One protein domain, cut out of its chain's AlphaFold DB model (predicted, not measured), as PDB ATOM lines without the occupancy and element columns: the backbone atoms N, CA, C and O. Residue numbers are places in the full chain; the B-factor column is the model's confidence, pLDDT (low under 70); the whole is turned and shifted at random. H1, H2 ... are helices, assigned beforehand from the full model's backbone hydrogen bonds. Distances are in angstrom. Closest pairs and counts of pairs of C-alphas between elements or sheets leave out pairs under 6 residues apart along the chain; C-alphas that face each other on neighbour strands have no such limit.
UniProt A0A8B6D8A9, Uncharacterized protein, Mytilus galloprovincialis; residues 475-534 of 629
ATOM      1  N   LYS A 475     248.202 301.208 374.018       85.25
ATOM      2  CA  LYS A 475     247.958 302.628 374.355       85.25
ATOM      3  C   LYS A 475     246.542 302.793 374.926       85.25
ATOM      4  O   LYS A 475     246.412 303.244 376.058       85.25
ATOM      5  N   PHE A 476     245.517 302.311 374.222       90.69
ATOM      6  CA  PHE A 476     244.114 302.395 374.646       90.69
ATOM      7  C   PHE A 476     243.868 301.775 376.033       90.69
ATOM      8  O   PHE A 476     243.282 302.418 376.900       90.69
ATOM      9  N   GLN A 477     244.401 300.574 376.297       90.50
ATOM     10  CA  GLN A 477     244.291 299.929 377.613       90.50
ATOM     11  C   GLN A 477     244.933 300.769 378.738       90.50
ATOM     12  O   GLN A 477     244.423 300.779 379.854       90.50
ATOM     13  N   ARG A 478     246.036 301.489 378.466       90.06
ATOM     14  CA  ARG A 478     246.664 302.395 379.450       90.06
ATOM     15  C   ARG A 478     245.793 303.619 379.724       90.06
ATOM     16  O   ARG A 478     245.669 303.991 380.885       90.06
ATOM     17  N   THR A 479     245.210 304.224 378.688       90.50
ATOM     18  CA  THR A 479     244.312 305.381 378.830       90.50
ATOM     19  C   THR A 479     243.049 304.997 379.592       90.50
ATOM     20  O   THR A 479     242.684 305.692 380.534       90.50
ATOM     21  N   LYS A 480     242.449 303.841 379.275       94.81
ATOM     22  CA  LYS A 480     241.290 303.310 380.002       94.81
ATOM     23  C   LYS A 480     241.581 303.150 381.503       94.81
ATOM     24  O   LYS A 480     240.873 303.739 382.306       94.81
ATOM     25  N   THR A 481     242.686 302.500 381.882       94.44
ATOM     26  CA  THR A 481     243.073 302.380 383.304       94.44
ATOM     27  C   THR A 481     243.479 303.715 383.956       94.44
ATOM     28  O   THR A 481     243.361 303.841 385.171       94.44
ATOM     29  N   LYS A 482     243.940 304.729 383.199       94.88
ATOM     30  CA  LYS A 482     244.142 306.092 383.740       94.88
ATOM     31  C   LYS A 482     242.805 306.714 384.151       94.88
ATOM     32  O   LYS A 482     242.722 307.248 385.249       94.88
ATOM     33  N   LEU A 483     241.796 306.630 383.282       95.75
ATOM     34  CA  LEU A 483     240.459 307.174 383.532       95.75
ATOM     35  C   LEU A 483     239.764 306.419 384.671       95.75
ATOM     36  O   LEU A 483     239.468 307.028 385.689       95.75
ATOM     37  N   GLU A 484     239.649 305.089 384.576       97.25
ATOM     38  CA  GLU A 484     238.978 304.250 385.585       97.25
ATOM     39  C   GLU A 484     239.507 304.490 387.011       97.25
ATOM     40  O   GLU A 484     238.724 304.624 387.946       97.25
ATOM     41  N   CYS A 485     240.830 304.581 387.193       97.81
ATOM     42  CA  CYS A 485     241.410 304.818 388.518       97.81
ATOM     43  C   CYS A 485     241.292 306.280 388.981       97.81
ATOM     44  O   CYS A 485     241.221 306.519 390.182       97.81
ATOM     45  N   CYS A 486     241.244 307.248 388.058       97.62
ATOM     46  CA  CYS A 486     240.997 308.654 388.384       97.62
ATOM     47  C   CYS A 486     239.536 308.889 388.803       97.62
ATOM     48  O   CYS A 486     239.297 309.549 389.811       97.62
ATOM     49  N   ASP A 487     238.571 308.284 388.102       97.62
ATOM     50  CA  ASP A 487     237.141 308.362 388.431       97.62
ATOM     51  C   ASP A 487     236.831 307.724 389.795       97.62
ATOM     52  O   ASP A 487     236.022 308.250 390.559       97.62
ATOM     53  N   LEU A 488     237.494 306.608 390.126       97.56
ATOM     54  CA  LEU A 488     237.413 305.992 391.456       97.56
ATOM     55  C   LEU A 488     238.023 306.895 392.538       97.56
ATOM     56  O   LEU A 488     237.383 307.113 393.564       97.56
ATOM     57  N   GLY A 489     239.203 307.475 392.283       97.25
ATOM     58  CA  GLY A 489     239.842 308.428 393.198       97.25
ATOM     59  C   GLY A 489     238.956 309.642 393.471       97.25
ATOM     60  O   GLY A 489     238.695 309.966 394.625       97.25
ATOM     61  N   LYS A 490     238.404 310.246 392.414       97.25
ATOM     62  CA  LYS A 490     237.455 311.364 392.493       97.25
ATOM     63  C   LYS A 490     236.234 311.037 393.352       97.25
ATOM     64  O   LYS A 490     235.857 311.844 394.195       97.25
ATOM     65  N   LYS A 491     235.611 309.871 393.148       96.38
ATOM     66  CA  LYS A 491     234.431 309.453 393.924       96.38
ATOM     67  C   LYS A 491     234.741 309.290 395.410       96.38
ATOM     68  O   LYS A 491     233.936 309.714 396.230       96.38
ATOM     69  N   TYR A 492     235.896 308.718 395.745       96.31
ATOM     70  CA  TYR A 492     236.324 308.577 397.137       96.31
ATOM     71  C   TYR A 492     236.638 309.940 397.774       96.31
ATOM     72  O   TYR A 492     236.132 310.238 398.853       96.31
ATOM     73  N   GLY A 493     237.394 310.792 397.069       94.56
ATOM     74  CA  GLY A 493     237.784 312.124 397.540       94.56
ATOM     75  C   GLY A 493     236.607 313.066 397.813       94.56
ATOM     76  O   GLY A 493     236.692 313.860 398.737       94.56
ATOM     77  N   ILE A 494     235.509 312.962 397.054       93.88
ATOM     78  CA  ILE A 494     234.296 313.774 397.268       93.88
ATOM     79  C   ILE A 494     233.475 313.295 398.479       93.88
ATOM     80  O   ILE A 494     232.832 314.114 399.124       93.88
ATOM     81  N   GLY A 495     233.440 311.986 398.755       80.75
ATOM     82  CA  GLY A 495     232.456 311.404 399.681       80.75
ATOM     83  C   GLY A 495     232.965 311.015 401.071       80.75
ATOM     84  O   GLY A 495     232.195 311.083 402.020       80.75
ATOM     85  N   ASN A 496     234.222 310.573 401.197       71.75
ATOM     86  CA  ASN A 496     234.631 309.697 402.309       71.75
ATOM     87  C   ASN A 496     235.877 310.170 403.087       71.75
ATOM     88  O   ASN A 496     236.540 309.342 403.712       71.75
ATOM     89  N   ILE A 497     236.251 311.452 403.036       84.19
ATOM     90  CA  ILE A 497     237.477 311.937 403.696       84.19
ATOM     91  C   ILE A 497     237.157 312.766 404.943       84.19
ATOM     92  O   ILE A 497     236.830 313.947 404.864       84.19
ATOM     93  N   HIS A 498     237.334 312.123 406.095       84.25
ATOM     94  CA  HIS A 498     237.464 312.751 407.406       84.25
ATOM     95  C   HIS A 498     238.884 312.456 407.919       84.25
ATOM     96  O   HIS A 498     239.294 311.296 407.924       84.25
ATOM     97  N   GLY A 499     239.645 313.485 408.309       86.62
ATOM     98  CA  GLY A 499     241.083 313.374 408.611       86.62
ATOM     99  C   GLY A 499     241.982 313.736 407.420       86.62
ATOM    100  O   GLY A 499     241.528 314.377 406.471       86.62
ATOM    101  N   ASP A 500     243.267 313.353 407.460       89.31
ATOM    102  CA  ASP A 500     244.208 313.684 406.380       89.31
ATOM    103  C   ASP A 500     243.833 312.964 405.074       89.31
ATOM    104  O   ASP A 500     243.837 311.733 404.963       89.31
ATOM    105  N   ALA A 501     243.547 313.769 404.051       92.19
ATOM    106  CA  ALA A 501     243.273 313.301 402.706       92.19
ATOM    107  C   ALA A 501     244.421 312.476 402.111       92.19
ATOM    108  O   ALA A 501     244.151 311.601 401.290       92.19
ATOM    109  N   TRP A 502     245.681 312.721 402.488       92.62
ATOM    110  CA  TRP A 502     246.809 311.969 401.947       92.62
ATOM    111  C   TRP A 502     246.745 310.493 402.343       92.62
ATOM    112  O   TRP A 502     246.687 309.635 401.461       92.62
ATOM    113  N   ASP A 503     246.691 310.191 403.640       93.12
ATOM    114  CA  ASP A 503     246.692 308.815 404.151       93.12
ATOM    115  C   ASP A 503     245.400 308.065 403.807       93.12
ATOM    116  O   ASP A 503     245.439 306.884 403.438       93.12
ATOM    117  N   MET A 504     244.256 308.756 403.837       95.50
ATOM    118  CA  MET A 504     242.968 308.214 403.390       95.50
ATOM    119  C   MET A 504     243.022 307.818 401.905       95.50
ATOM    120  O   MET A 504     242.720 306.675 401.541       95.50
ATOM    121  N   CYS A 505     243.498 308.720 401.038       96.25
ATOM    122  CA  CYS A 505     243.697 308.415 399.623       96.25
ATOM    123  C   CYS A 505     244.778 307.341 399.401       96.25
ATOM    124  O   CYS A 505     244.616 306.522 398.498       96.25
ATOM    125  N   GLU A 506     245.868 307.300 400.178       97.19
ATOM    126  CA  GLU A 506     246.987 306.361 399.983       97.19
ATOM    127  C   GLU A 506     246.596 304.920 400.315       97.19
ATOM    128  O   GLU A 506     246.917 303.997 399.545       97.19
ATOM    129  N   ASN A 507     245.841 304.734 401.398       96.44
ATOM    130  CA  ASN A 507     245.295 303.442 401.789       96.44
ATOM    131  C   ASN A 507     244.290 302.916 400.753       96.44
ATOM    132  O   ASN A 507     244.467 301.796 400.254       96.44
ATOM    133  N   GLU A 508     243.302 303.716 400.335       97.50
ATOM    134  CA  GLU A 508     242.341 303.250 399.325       97.50
ATOM    135  C   GLU A 508     242.981 303.118 397.932       97.50
ATOM    136  O   GLU A 508     242.734 302.138 397.228       97.50
ATOM    137  N   ALA A 509     243.933 303.976 397.551       97.00
ATOM    138  CA  ALA A 509     244.711 303.780 396.326       97.00
ATOM    139  C   ALA A 509     245.458 302.432 396.338       97.00
ATOM    140  O   ALA A 509     245.615 301.799 395.289       97.00
ATOM    141  N   HIS A 510     245.902 301.958 397.509       96.81
ATOM    142  CA  HIS A 510     246.478 300.624 397.688       96.81
ATOM    143  C   HIS A 510     245.446 299.487 397.620       96.81
ATOM    144  O   HIS A 510     245.802 298.394 397.162       96.81
ATOM    145  N   VAL A 511     244.202 299.702 398.052       97.31
ATOM    146  CA  VAL A 511     243.092 298.737 397.944       97.31
ATOM    147  C   VAL A 511     242.598 298.657 396.498       97.31
ATOM    148  O   VAL A 511     242.736 297.601 395.868       97.31
ATOM    149  N   THR A 512     242.148 299.767 395.918       96.81
ATOM    150  CA  THR A 512     241.713 299.874 394.519       96.81
ATOM    151  C   THR A 512     242.784 299.370 393.538       96.81
ATOM    152  O   THR A 512     242.489 298.552 392.660       96.81
ATOM    153  N   ALA A 513     244.071 299.704 393.719       96.94
ATOM    154  CA  ALA A 513     245.130 299.185 392.842       96.94
ATOM    155  C   ALA A 513     245.335 297.655 392.920       96.94
ATOM    156  O   ALA A 513     245.944 297.084 392.008       96.94
ATOM    157  N   LYS A 514     244.839 296.946 393.950       97.19
ATOM    158  CA  LYS A 514     244.887 295.469 393.988       97.19
ATOM    159  C   LYS A 514     243.938 294.841 392.962       97.19
ATOM    160  O   LYS A 514     244.297 293.786 392.427       97.19
ATOM    161  N   GLN A 515     242.815 295.495 392.649       96.38
ATOM    162  CA  GLN A 515     241.774 295.011 391.728       96.38
ATOM    163  C   GLN A 515     242.286 294.888 390.277       96.38
ATOM    164  O   GLN A 515     241.964 293.941 389.555       96.38
ATOM    165  N   PHE A 516     243.163 295.802 389.851       94.94
ATOM    166  CA  PHE A 516     243.681 295.850 388.481       94.94
ATOM    167  C   PHE A 516     244.758 294.784 388.226       94.94
ATOM    168  O   PHE A 516     245.894 294.893 388.687       94.94
ATOM    169  N   LYS A 517     244.446 293.756 387.422       91.00
ATOM    170  CA  LYS A 517     245.390 292.661 387.090       91.00
ATOM    171  C   LYS A 517     246.693 293.137 386.428       91.00
ATOM    172  O   LYS A 517     247.726 292.497 386.591       91.00
ATOM    173  N   ALA A 518     246.663 294.260 385.712       90.69
ATOM    174  CA  ALA A 518     247.838 294.898 385.126       90.69
ATOM    175  C   ALA A 518     247.792 296.414 385.359       90.69
ATOM    176  O   ALA A 518     246.727 297.016 385.347       90.69
ATOM    177  N   GLY A 519     248.958 297.043 385.540       91.69
ATOM    178  CA  GLY A 519     249.056 298.499 385.689       91.69
ATOM    179  C   GLY A 519     248.930 299.047 387.116       91.69
ATOM    180  O   GLY A 519     248.979 300.263 387.257       91.69
ATOM    181  N   LYS A 520     248.858 298.190 388.150       95.69
ATOM    182  CA  LYS A 520     248.695 298.540 389.584       95.69
ATOM    183  C   LYS A 520     249.357 299.854 390.023       95.69
ATOM    184  O   LYS A 520     248.664 300.746 390.494       95.69
ATOM    185  N   ARG A 521     250.669 300.025 389.791       94.06
ATOM    186  CA  ARG A 521     251.403 301.257 390.155       94.06
ATOM    187  C   ARG A 521     250.847 302.523 389.482       94.06
ATOM    188  O   ARG A 521     250.767 303.550 390.132       94.06
ATOM    189  N   ARG A 522     250.418 302.468 388.213       92.81
ATOM    190  CA  ARG A 522     249.755 303.624 387.574       92.81
ATOM    191  C   ARG A 522     248.360 303.865 388.136       92.81
ATOM    192  O   ARG A 522     247.986 305.018 388.272       92.81
ATOM    193  N   CYS A 523     247.624 302.802 388.465       97.12
ATOM    194  CA  CYS A 523     246.315 302.947 389.092       97.12
ATOM    195  C   CYS A 523     246.427 303.674 390.436       97.12
ATOM    196  O   CYS A 523     245.761 304.686 390.604       97.12
ATOM    197  N   LYS A 524     247.353 303.252 391.321       97.50
ATOM    198  CA  LYS A 524     247.623 303.953 392.589       97.50
ATOM    199  C   LYS A 524     247.929 305.437 392.346       97.50
ATOM    200  O   LYS A 524     247.284 306.290 392.935       97.50
ATOM    201  N   ASN A 525     248.864 305.746 391.442       95.00
ATOM    202  CA  ASN A 525     249.263 307.127 391.163       95.00
ATOM    203  C   ASN A 525     248.119 308.006 390.611       95.00
ATOM    204  O   ASN A 525     248.027 309.172 390.984       95.00
ATOM    205  N   PHE A 526     247.262 307.484 389.722       96.44
ATOM    206  CA  PHE A 526     246.135 308.257 389.178       96.44
ATOM    207  C   PHE A 526     244.958 308.361 390.152       96.44
ATOM    208  O   PHE A 526     244.337 309.418 390.204       96.44
ATOM    209  N   PHE A 527     244.704 307.324 390.958       97.94
ATOM    210  CA  PHE A 527     243.752 307.393 392.067       97.94
ATOM    211  C   PHE A 527     244.179 308.467 393.068       97.94
ATOM    212  O   PHE A 527     243.414 309.395 393.298       97.94
ATOM    213  N   MET A 528     245.417 308.394 393.584       97.19
ATOM    214  CA  MET A 528     245.972 309.362 394.544       97.19
ATOM    215  C   MET A 528     245.756 310.799 394.093       97.19
ATOM    216  O   MET A 528     245.165 311.596 394.817       97.19
ATOM    217  N   ARG A 529     246.186 311.111 392.862       96.00
ATOM    218  CA  ARG A 529     246.052 312.455 392.307       96.00
ATOM    219  C   ARG A 529     244.592 312.908 392.281       96.00
ATOM    220  O   ARG A 529     244.289 313.938 392.861       96.00
ATOM    221  N   CYS A 530     243.701 312.145 391.649       96.62
ATOM    222  CA  CYS A 530     242.309 312.570 391.473       96.62
ATOM    223  C   CYS A 530     241.483 312.525 392.773       96.62
ATOM    224  O   CYS A 530     240.444 313.171 392.848       96.62
ATOM    225  N   CYS A 531     241.949 311.790 393.784       97.31
ATOM    226  CA  CYS A 531     241.399 311.764 395.136       97.31
ATOM    227  C   CYS A 531     241.734 313.064 395.889       97.31
ATOM    228  O   CYS A 531     240.826 313.815 396.243       97.31
ATOM    229  N   ILE A 532     243.023 313.405 396.001       95.12
ATOM    230  CA  ILE A 532     243.506 314.621 396.686       95.12
ATOM    231  C   ILE A 532     243.084 315.909 395.947       95.12
ATOM    232  O   ILE A 532     242.832 316.939 396.565       95.12
ATOM    233  N   GLU A 533     242.985 315.865 394.615       94.44
ATOM    234  CA  GLU A 533     242.538 316.994 393.779       94.44
ATOM    235  C   GLU A 533     241.041 317.319 393.975       94.44
ATOM    236  O   GLU A 533     240.615 318.445 393.710       94.44
ATOM    237  N   HIS A 534     240.246 316.365 394.480       94.25
ATOM    238  CA  HIS A 534     238.810 316.538 394.720       94.25
ATOM    239  C   HIS A 534     238.394 316.612 396.196       94.25
ATOM    240  O   HIS A 534     237.365 317.223 396.468       94.25
TER     241      HIS A 534
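This is residues 475 to 534 of the 629 residues of an uncharacterized protein of Mytilus galloprovincialis (UniProt A0A8B6D8A9). Three helices form a small up-and-down bundle, each running against the one before it. Long H1 and shorter H2 splay apart, and H3 packs on both. The 60 printed residues hold three named helices, H1, H2, H3 in chain order, and no named strand: all helix. The whole is compact, a rod of 36 by 17 by 13 A, with a radius of gyration of the C-alphas of 10.7 A.

H1, residues 475 to 495, touches H3, residues 520 to 534, at a steep tilt of 41 degrees, the same way; their closest C-alphas, of Gly 489 and Cys 531, are 4.2 A apart. H1 touches H2, residues 501 to 515, with residues 485 to 493 alone; the closest C-alphas, of Gly 493 and Cys 505, are 7.3 A apart. This helical hairpin has a steep tilt of 44 degrees, opposite ways. H2 and H3, also a hairpin, touch opposite ways at 36 degrees, only just steep; the closest C-alphas, of Ala 509 and Lys 524, are 4.7 A apart. Every O i to N i+4 pair is within hydrogen-bond range in H1, against 9 of 11 in H2 and 10 of 11 in H3.

H1 spans 31.0 A from C-alpha 475 at (247.958, 302.628, 374.355). H2 spans 21.4 A, and H3 21.2 A to C-alpha 534 at (238.810, 316.538, 394.720).

The C-alphas farthest apart, of Lys 475 and Gly 499, are 36.6 A apart. The printed part has no cut, both links are tight, and no printed residue is under 70 in pLDDT.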